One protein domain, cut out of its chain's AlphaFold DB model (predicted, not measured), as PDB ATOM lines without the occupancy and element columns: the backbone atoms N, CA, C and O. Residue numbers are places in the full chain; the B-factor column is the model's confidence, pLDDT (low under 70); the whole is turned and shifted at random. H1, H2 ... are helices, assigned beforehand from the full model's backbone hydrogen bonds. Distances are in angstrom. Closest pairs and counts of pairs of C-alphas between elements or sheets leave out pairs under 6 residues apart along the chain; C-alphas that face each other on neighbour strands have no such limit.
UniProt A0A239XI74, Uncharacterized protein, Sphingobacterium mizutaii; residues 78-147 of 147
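This is residues 78 to 147 of the 147 residues of an uncharacterized protein of Sphingobacterium mizutaii (UniProt A0A239XI74). Three short helices, H2, H3 and H4, have their centres in a loose triangle, and a fourth, H1, sits at one end of the longest axis, with H3 towards the other end. A long stretch with no named element, residues 96 to 116, loops round one side between H2 and H3. The printed part has 70 residues with four named helices, in the order H1 H2 H3 H4, and no named strand; the class is all helix, with 36 residues in named elements. The whole is compact, with a radius of gyration of the C-alphas of 10.9 A and spans of 31 by 22 by 20 A.

H3, residues 117 to 127, only just touches H2, residues 88 to 95, with 3 pairs of C-alphas within 8 A; the closest are those of Leu 95 and Ile 123, 7.5 A apart. These two run opposite ways at a steep tilt of 48 degrees. H4, residues 137 to 145, touches H2, about perpendicular at 75 degrees, with the C-alphas of Ile 88 and Phe 141 closest at 6.6 A. H3 and H4 are close but not clearly touching, at a shallow tilt of 28 degrees, the same way; the C-alphas of Tyr 127 and Ile 144 are closest at 6.5 A. H1, residues 78 to 85, is close to H2 but not clearly touching; the C-alphas of Tyr 83 and Ser 89 are closest at 6.0 A. H1 and H3 are apart. In H1, H2, H3 and H4 every O i to N i+4 pair is within hydrogen-bond range.

H3 is the longest helix, 15.5 A from C-alpha 117 at (32.950, 124.448, 81.110) to C-alpha 127. H4 measures 12.5 A and ends with C-alpha 145 at (42.609, 110.147, 96.215). H2 measures 10.6 A, and H1 10.3 A from C-alpha 78 at (54.938, 104.570, 91.920).

The C-alphas of Glu 78 and Lys 118, 31.7 A apart, are the two farthest apart. The printed part has no cut, and residue 147 is the chain's last. The link from H2 to H3 is long, with 21 residues; that from H1 to H2 is tight. The mean pLDDT of the printed part is 75.2, and 21 residues are under 70, among them residues 98 to 108.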
ATOM      1  N   GLU A  78      55.755 104.934  90.757       63.12
ATOM      2  CA  GLU A  78      54.938 104.570  91.920       63.12
ATOM      3  C   GLU A  78      53.639 105.391  92.019       63.12
ATOM      4  O   GLU A  78      52.586 104.820  92.295       63.12
ATOM      5  N   LYS A  79      53.686 106.708  91.760       61.16
ATOM      6  CA  LYS A  79      52.497 107.581  91.762       61.16
ATOM      7  C   LYS A  79      51.561 107.255  90.593       61.16
ATOM      8  O   LYS A  79      50.355 107.154  90.801       61.16
ATOM      9  N   PHE A  80      52.097 107.070  89.381       62.12
ATOM     10  CA  PHE A  80      51.279 106.717  88.211       62.12
ATOM     11  C   PHE A  80      50.559 105.382  88.429       62.12
ATOM     12  O   PHE A  80      49.343 105.297  88.245       62.12
ATOM     13  N   GLN A  81      51.295 104.362  88.885       63.44
ATOM     14  CA  GLN A  81      50.725 103.055  89.194       63.44
ATOM     15  C   GLN A  81      49.659 103.165  90.294       63.44
ATOM     16  O   GLN A  81      48.622 102.523  90.186       63.44
ATOM     17  N   GLU A  82      49.848 104.024  91.305       70.12
ATOM     18  CA  GLU A  82      48.844 104.243  92.351       70.12
ATOM     19  C   GLU A  82      47.527 104.832  91.807       70.12
ATOM     20  O   GLU A  82      46.453 104.381  92.210       70.12
ATOM     21  N   TYR A  83      47.573 105.807  90.890       69.06
ATOM     22  CA  TYR A  83      46.352 106.349  90.273       69.06
ATOM     23  C   TYR A  83      45.675 105.333  89.348       69.06
ATOM     24  O   TYR A  83      44.445 105.240  89.343       69.06
ATOM     25  N   PHE A  84      46.466 104.559  88.599       65.81
ATOM     26  CA  PHE A  84      45.979 103.539  87.672       65.81
ATOM     27  C   PHE A  84      45.343 102.345  88.404       65.81
ATOM     28  O   PHE A  84      44.207 101.984  88.109       65.81
ATOM     29  N   ASP A  85      46.014 101.787  89.417       67.94
ATOM     30  CA  ASP A  85      45.517 100.656  90.221       67.94
ATOM     31  C   ASP A  85      44.248 101.013  91.009       67.94
ATOM     32  O   ASP A  85      43.396 100.158  91.255       67.94
ATOM     33  N   LYS A  86      44.098 102.287  91.397       73.12
ATOM     34  CA  LYS A  86      42.880 102.820  92.029       73.12
ATOM     35  C   LYS A  86      41.797 103.224  91.020       73.12
ATOM     36  O   LYS A  86      40.723 103.647  91.439       73.12
ATOM     37  N   GLY A  87      42.064 103.120  89.715       72.38
ATOM     38  CA  GLY A  87      41.146 103.500  88.637       72.38
ATOM     39  C   GLY A  87      40.842 105.000  88.553       72.38
ATOM     40  O   GLY A  87      39.876 105.376  87.896       72.38
ATOM     41  N   ILE A  88      41.627 105.858  89.216       78.75
ATOM     42  CA  ILE A  88      41.345 107.297  89.357       78.75
ATOM     43  C   ILE A  88      41.465 108.008  88.010       78.75
ATOM     44  O   ILE A  88      40.551 108.734  87.632       78.75
ATOM     45  N   SER A  89      42.554 107.772  87.273       71.31
ATOM     46  CA  SER A  89      42.775 108.383  85.956       71.31
ATOM     47  C   SER A  89      41.717 107.949  84.940       71.31
ATOM     48  O   SER A  89      41.121 108.791  84.276       71.31
ATOM     49  N   ILE A  90      41.430 106.644  84.876       68.50
ATOM     50  CA  ILE A  90      40.423 106.071  83.973       68.50
ATOM     51  C   ILE A  90      39.046 106.679  84.266       68.50
ATOM     52  O   ILE A  90      38.434 107.262  83.377       68.50
ATOM     53  N   ALA A  91      38.593 106.623  85.524       73.12
ATOM     54  CA  ALA A  91      37.285 107.145  85.910       73.12
ATOM     55  C   ALA A  91      37.159 108.666  85.721       73.12
ATOM     56  O   ALA A  91      36.058 109.148  85.464       73.12
ATOM     57  N   PHE A  92      38.258 109.419  85.848       79.94
ATOM     58  CA  PHE A  92      38.271 110.864  85.625       79.94
ATOM     59  C   PHE A  92      38.061 111.226  84.151       79.94
ATOM     60  O   PHE A  92      37.235 112.083  83.858       79.94
ATOM     61  N   PHE A  93      38.777 110.575  83.230       73.56
ATOM     62  CA  PHE A  93      38.665 110.862  81.797       73.56
ATOM     63  C   PHE A  93      37.379 110.290  81.181       73.56
ATOM     64  O   PHE A  93      36.695 110.994  80.439       73.56
ATOM     65  N   GLU A  94      36.965 109.074  81.568       75.06
ATOM     66  CA  GLU A  94      35.679 108.495  81.139       75.06
ATOM     67  C   GLU A  94      34.482 109.376  81.544       75.06
ATOM     68  O   GLU A  94      33.520 109.507  80.789       75.06
ATOM     69  N   LEU A  95      34.543 110.014  82.722       80.31
ATOM     70  CA  LEU A  95      33.501 110.912  83.234       80.31
ATOM     71  C   LEU A  95      33.258 112.135  82.333       80.31
ATOM     72  O   LEU A  95      32.135 112.639  82.282       80.31
ATOM     73  N   ILE A  96      34.301 112.619  81.660       74.25
ATOM     74  CA  ILE A  96      34.257 113.790  80.775       74.25
ATOM     75  C   ILE A  96      34.193 113.418  79.289       74.25
ATOM     76  O   ILE A  96      34.283 114.312  78.453       74.25
ATOM     77  N   GLU A  97      33.978 112.137  78.971       72.56
ATOM     78  CA  GLU A  97      33.926 111.585  77.606       72.56
ATOM     79  C   GLU A  97      35.251 111.734  76.814       72.56
ATOM     80  O   GLU A  97      35.252 111.628  75.588       72.56
ATOM     81  N   GLU A  98      36.379 111.921  77.512       61.97
ATOM     82  CA  GLU A  98      37.727 112.026  76.929       61.97
ATOM     83  C   GLU A  98      38.478 110.681  76.938       61.97
ATOM     84  O   GLU A  98      38.086 109.724  77.612       61.97
ATOM     85  N   ASP A  99      39.587 110.595  76.197       56.00
ATOM     86  CA  ASP A  99      40.413 109.383  76.139       56.00
ATOM     87  C   ASP A  99      41.092 109.109  77.506       56.00
ATOM     88  O   ASP A  99      41.897 109.931  77.962       56.00
ATOM     89  N   PRO A 100      40.845 107.958  78.171       49.03
ATOM     90  CA  PRO A 100      41.473 107.618  79.451       49.03
ATOM     91  C   PRO A 100      42.979 107.333  79.373       49.03
ATOM     92  O   PRO A 100      43.618 107.138  80.408       49.03
ATOM     93  N   TYR A 101      43.551 107.333  78.169       49.28
ATOM     94  CA  TYR A 101      44.985 107.260  77.898       49.28
ATOM     95  C   TYR A 101      45.594 108.628  77.533       49.28
ATOM     96  O   TYR A 101      46.728 108.682  77.046       49.28
ATOM     97  N   THR A 102      44.871 109.729  77.780       49.16
ATOM     98  CA  THR A 102      45.409 111.097  77.714       49.16
ATOM     99  C   THR A 102      46.651 111.236  78.600       49.16
ATOM    100  O   THR A 102      46.768 110.590  79.643       49.16
ATOM    101  N   GLN A 103      47.618 112.049  78.161       50.97
ATOM    102  CA  GLN A 103      48.889 112.206  78.867       50.97
ATOM    103  C   GLN A 103      48.676 112.824  80.257       50.97
ATOM    104  O   GLN A 103      47.861 113.726  80.435       50.97
ATOM    105  N   ILE A 104      49.407 112.302  81.241       51.84
ATOM    106  CA  ILE A 104      49.377 112.747  82.634       51.84
ATOM    107  C   ILE A 104      50.823 113.052  83.029       51.84
ATOM    108  O   ILE A 104      51.611 112.128  83.250       51.84
ATOM    109  N   ASP A 105      51.157 114.331  83.136       55.94
ATOM    110  CA  ASP A 105      52.398 114.814  83.743       55.94
ATOM    111  C   ASP A 105      52.106 115.843  84.853       55.94
ATOM    112  O   ASP A 105      50.948 116.158  85.139       55.94
ATOM    113  N   ASP A 106      53.151 116.272  85.558       57.50
ATOM    114  CA  ASP A 106      53.088 117.189  86.698       57.50
ATOM    115  C   ASP A 106      53.106 118.684  86.315       57.50
ATOM    116  O   ASP A 106      53.048 119.537  87.202       57.50
ATOM    117  N   GLU A 107      53.106 119.005  85.018       58.16
ATOM    118  CA  GLU A 107      52.956 120.359  84.472       58.16
ATOM    119  C   GLU A 107      51.609 120.547  83.732       58.16
ATOM    120  O   GLU A 107      51.126 121.673  83.620       58.16
ATOM    121  N   PHE A 108      50.968 119.460  83.281       67.31
ATOM    122  CA  PHE A 108      49.758 119.464  82.454       67.31
ATOM    123  C   PHE A 108      48.528 119.970  83.215       67.31
ATOM    124  O   PHE A 108      48.111 119.394  84.230       67.31
ATOM    125  N   THR A 109      47.914 121.041  82.712       73.06
ATOM    126  CA  THR A 109      46.782 121.711  83.359       73.06
ATOM    127  C   THR A 109      45.434 121.330  82.749       73.06
ATOM    128  O   THR A 109      45.328 120.765  81.661       73.06
ATOM    129  N   VAL A 110      44.356 121.690  83.445       74.38
ATOM    130  CA  VAL A 110      42.978 121.577  82.934       74.38
ATOM    131  C   VAL A 110      42.756 122.413  81.673       74.38
ATOM    132  O   VAL A 110      41.921 122.052  80.844       74.38
ATOM    133  N   GLN A 111      43.492 123.514  81.506       74.31
ATOM    134  CA  GLN A 111      43.446 124.316  80.289       74.31
ATOM    135  C   GLN A 111      44.065 123.578  79.091       74.31
ATOM    136  O   GLN A 111      43.539 123.696  77.987       74.31
ATOM    137  N   ASP A 112      45.129 122.797  79.303       67.38
ATOM    138  CA  ASP A 112      45.820 122.048  78.239       67.38
ATOM    139  C   ASP A 112      45.010 120.837  77.740       67.38
ATOM    140  O   ASP A 112      45.204 120.369  76.619       67.38
ATOM    141  N   LEU A 113      44.047 120.374  78.544       69.62
ATOM    142  CA  LEU A 113      43.010 119.419  78.141       69.62
ATOM    143  C   LEU A 113      41.911 120.035  77.247       69.62
ATOM    144  O   LEU A 113      41.033 119.308  76.795       69.62
ATOM    145  N   GLU A 114      41.901 121.358  77.037       74.56
ATOM    146  CA  GLU A 114      40.871 122.104  76.286       74.56
ATOM    147  C   GLU A 114      39.411 121.838  76.743       74.56
ATOM    148  O   GLU A 114      38.460 122.035  75.979       74.56
ATOM    149  N   LEU A 115      39.207 121.427  78.005       75.00
ATOM    150  CA  LEU A 115      37.893 121.010  78.510       75.00
ATOM    151  C   LEU A 115      36.847 122.124  78.428       75.00
ATOM    152  O   LEU A 115      37.060 123.268  78.840       75.00
ATOM    153  N   SER A 116      35.642 121.754  78.000       82.06
ATOM    154  CA  SER A 116      34.486 122.643  78.077       82.06
ATOM    155  C   SER A 116      34.083 122.920  79.532       82.06
ATOM    156  O   SER A 116      34.189 122.054  80.403       82.06
ATOM    157  N   ASN A 117      33.497 124.098  79.790       86.38
ATOM    158  CA  ASN A 117      32.950 124.448  81.110       86.38
ATOM    159  C   ASN A 117      32.026 123.353  81.678       86.38
ATOM    160  O   ASN A 117      32.052 123.094  82.874       86.38
ATOM    161  N   LYS A 118      31.259 122.670  80.815       88.50
ATOM    162  CA  LYS A 118      30.370 121.569  81.204       88.50
ATOM    163  C   LYS A 118      31.147 120.347  81.719       88.50
ATOM    164  O   LYS A 118      30.718 119.727  82.683       88.50
ATOM    165  N   GLN A 119      32.274 119.988  81.100       84.38
ATOM    166  CA  GLN A 119      33.139 118.900  81.584       84.38
ATOM    167  C   GLN A 119      33.768 119.267  82.939       84.38
ATOM    168  O   GLN A 119      33.784 118.443  83.851       84.38
ATOM    169  N   ILE A 120      34.187 120.527  83.117       87.56
ATOM    170  CA  ILE A 120      34.711 121.041  84.397       87.56
ATOM    171  C   ILE A 120      33.627 121.030  85.495       87.56
ATOM    172  O   ILE A 120      33.896 120.604  86.618       87.56
ATOM    173  N   GLU A 121      32.392 121.434  85.182       90.62
ATOM    174  CA  GLU A 121      31.236 121.329  86.090       90.62
ATOM    175  C   GLU A 121      30.976 119.873  86.511       90.62
ATOM    176  O   GLU A 121      30.843 119.601  87.702       90.62
ATOM    177  N   ILE A 122      30.998 118.922  85.568       91.06
ATOM    178  CA  ILE A 122      30.816 117.490  85.856       91.06
ATOM    179  C   ILE A 122      31.911 116.958  86.802       91.06
ATOM    180  O   ILE A 122      31.591 116.222  87.738       91.06
ATOM    181  N   ILE A 123      33.181 117.335  86.605       88.31
ATOM    182  CA  ILE A 123      34.287 116.976  87.516       88.31
ATOM    183  C   ILE A 123      34.021 117.529  88.924       88.31
ATOM    184  O   ILE A 123      34.107 116.790  89.910       88.31
ATOM    185  N   ASN A 124      33.684 118.817  89.016       91.56
ATOM    186  CA  ASN A 124      33.444 119.505  90.283       91.56
ATOM    187  C   ASN A 124      32.279 118.880  91.058       91.56
ATOM    188  O   ASN A 124      32.436 118.565  92.238       91.56
ATOM    189  N   ASP A 125      31.155 118.607  90.393       93.25
ATOM    190  CA  ASP A 125      29.991 117.954  90.998       93.25
ATOM    191  C   ASP A 125      30.298 116.511  91.424       93.25
ATOM    192  O   ASP A 125      29.914 116.083  92.517       93.25
ATOM    193  N   LYS A 126      31.013 115.743  90.591       93.12
ATOM    194  CA  LYS A 126      31.308 114.328  90.856       93.12
ATOM    195  C   LYS A 126      32.236 114.127  92.051       93.12
ATOM    196  O   LYS A 126      32.007 113.204  92.834       93.12
ATOM    197  N   TYR A 127      33.273 114.953  92.164       89.94
ATOM    198  CA  TYR A 127      34.329 114.810  93.170       89.94
ATOM    199  C   TYR A 127      34.249 115.847  94.301       89.94
ATOM    200  O   TYR A 127      35.079 115.817  95.203       89.94
ATOM    201  N   GLN A 128      33.250 116.739  94.278       92.25
ATOM    202  CA  GLN A 128      33.075 117.837  95.241       92.25
ATOM    203  C   GLN A 128      34.309 118.760  95.308       92.25
ATOM    204  O   GLN A 128      34.747 119.189  96.378       92.25
ATOM    205  N   LEU A 129      34.875 119.058  94.136       90.50
ATOM    206  CA  LEU A 129      36.066 119.891  93.961       90.50
ATOM    207  C   LEU A 129      35.715 121.283  93.416       90.50
ATOM    208  O   LEU A 129      34.599 121.551  92.977       90.50
ATOM    209  N   SER A 130      36.706 122.176  93.437       91.69
ATOM    210  CA  SER A 130      36.683 123.448  92.712       91.69
ATOM    211  C   SER A 130      37.931 123.518  91.835       91.69
ATOM    212  O   SER A 130      38.956 124.084  92.208       91.69
ATOM    213  N   VAL A 131      37.846 122.826  90.704       89.25
ATOM    214  CA  VAL A 131      38.860 122.764  89.655       89.25
ATOM    215  C   VAL A 131      38.847 124.059  88.847       89.25
ATOM    216  O   VAL A 131      37.782 124.574  88.496       89.25
ATOM    217  N   ARG A 132      40.042 124.570  88.546       87.38
ATOM    218  CA  ARG A 132      40.280 125.783  87.750       87.38
ATOM    219  C   ARG A 132      41.130 125.450  86.515       87.38
ATOM    220  O   ARG A 132      41.830 124.442  86.559       87.38
ATOM    221  N   PRO A 133      41.119 126.267  85.446       78.62
ATOM    222  CA  PRO A 133      41.929 126.022  84.250       78.62
ATOM    223  C   PRO A 133      43.428 125.858  84.546       78.62
ATOM    224  O   PRO A 133      44.072 125.004  83.953       78.62
ATOM    225  N   GLU A 134      43.958 126.625  85.501       81.38
ATOM    226  CA  GLU A 134      45.362 126.583  85.925       81.38
ATOM    227  C   GLU A 134      45.722 125.443  86.899       81.38
ATOM    228  O   GLU A 134      46.868 125.358  87.339       81.38
ATOM    229  N   ASP A 135      44.767 124.597  87.299       78.62
ATOM    230  CA  ASP A 135      45.054 123.455  88.172       78.62
ATOM    231  C   ASP A 135      45.735 122.325  87.377       78.62
ATOM    232  O   ASP A 135      45.244 121.914  86.323       78.62
ATOM    233  N   VAL A 136      46.819 121.766  87.925       77.06
ATOM    234  CA  VAL A 136      47.510 120.588  87.374       77.06
ATOM    235  C   VAL A 136      46.648 119.332  87.547       77.06
ATOM    236  O   VAL A 136      46.083 119.088  88.619       77.06
ATOM    237  N   VAL A 137      46.569 118.495  86.509       77.75
ATOM    238  CA  VAL A 137      45.725 117.285  86.477       77.75
ATOM    239  C   VAL A 137      46.131 116.272  87.556       77.75
ATOM    240  O   VAL A 137      45.279 115.707  88.242       77.75
ATOM    241  N   VAL A 138      47.432 116.095  87.797       74.25
ATOM    242  CA  VAL A 138      47.949 115.215  88.863       74.25
ATOM    243  C   VAL A 138      47.536 115.689  90.260       74.25
ATOM    244  O   VAL A 138      47.185 114.862  91.104       74.25
ATOM    245  N   ASP A 139      47.486 117.002  90.500       80.25
ATOM    246  CA  ASP A 139      47.003 117.568  91.765       80.25
ATOM    247  C   ASP A 139      45.485 117.396  91.931       80.25
ATOM    248  O   ASP A 139      44.969 117.391  93.052       80.25
ATOM    249  N   ILE A 140      44.730 117.243  90.838       83.50
ATOM    250  CA  ILE A 140      43.321 116.829  90.894       83.50
ATOM    251  C   ILE A 140      43.232 115.355  91.309       83.50
ATOM    252  O   ILE A 140      42.441 115.030  92.191       83.50
ATOM    253  N   PHE A 141      44.077 114.471  90.770       85.44
ATOM    254  CA  PHE A 141      44.092 113.054  91.166       85.44
ATOM    255  C   PHE A 141      44.496 112.857  92.630       85.44
ATOM    256  O   PHE A 141      43.852 112.075  93.331       85.44
ATOM    257  N   ASP A 142      45.496 113.590  93.130       83.38
ATOM    258  CA  ASP A 142      45.849 113.564  94.555       83.38
ATOM    259  C   ASP A 142      44.723 114.163  95.432       83.38
ATOM    260  O   ASP A 142      44.489 113.667  96.533       83.38
ATOM    261  N   ARG A 143      43.945 115.153  94.960       85.81
ATOM    262  CA  ARG A 143      42.730 115.623  95.666       85.81
ATOM    263  C   ARG A 143      41.627 114.558  95.709       85.81
ATOM    264  O   ARG A 143      41.086 114.301  96.784       85.81
ATOM    265  N   ILE A 144      41.343 113.892  94.587       86.56
ATOM    266  CA  ILE A 144      40.365 112.791  94.494       86.56
ATOM    267  C   ILE A 144      40.763 111.624  95.409       86.56
ATOM    268  O   ILE A 144      39.933 111.093  96.136       86.56
ATOM    269  N   LYS A 145      42.046 111.243  95.409       83.94
ATOM    270  CA  LYS A 145      42.609 110.147  96.215       83.94
ATOM    271  C   LYS A 145      42.487 110.358  97.729       83.94
ATOM    272  O   LYS A 145      42.480 109.374  98.469       83.94
ATOM    273  N   ASN A 146      42.471 111.613  98.179       81.00
ATOM    274  CA  ASN A 146      42.465 111.997  99.594       81.00
ATOM    275  C   ASN A 146      41.078 112.450 100.101       81.00
ATOM    276  O   ASN A 146      40.993 112.948 101.226       81.00
ATOM    277  N   SER A 147      40.026 112.293  99.287       75.81
ATOM    278  CA  SER A 147      38.622 112.594  99.617       75.81
ATOM    279  C   SER A 147      37.846 111.339 100.032       75.81
ATOM    280  O   SER A 147      37.018 111.460 100.963       75.81
TER     281      SER A 147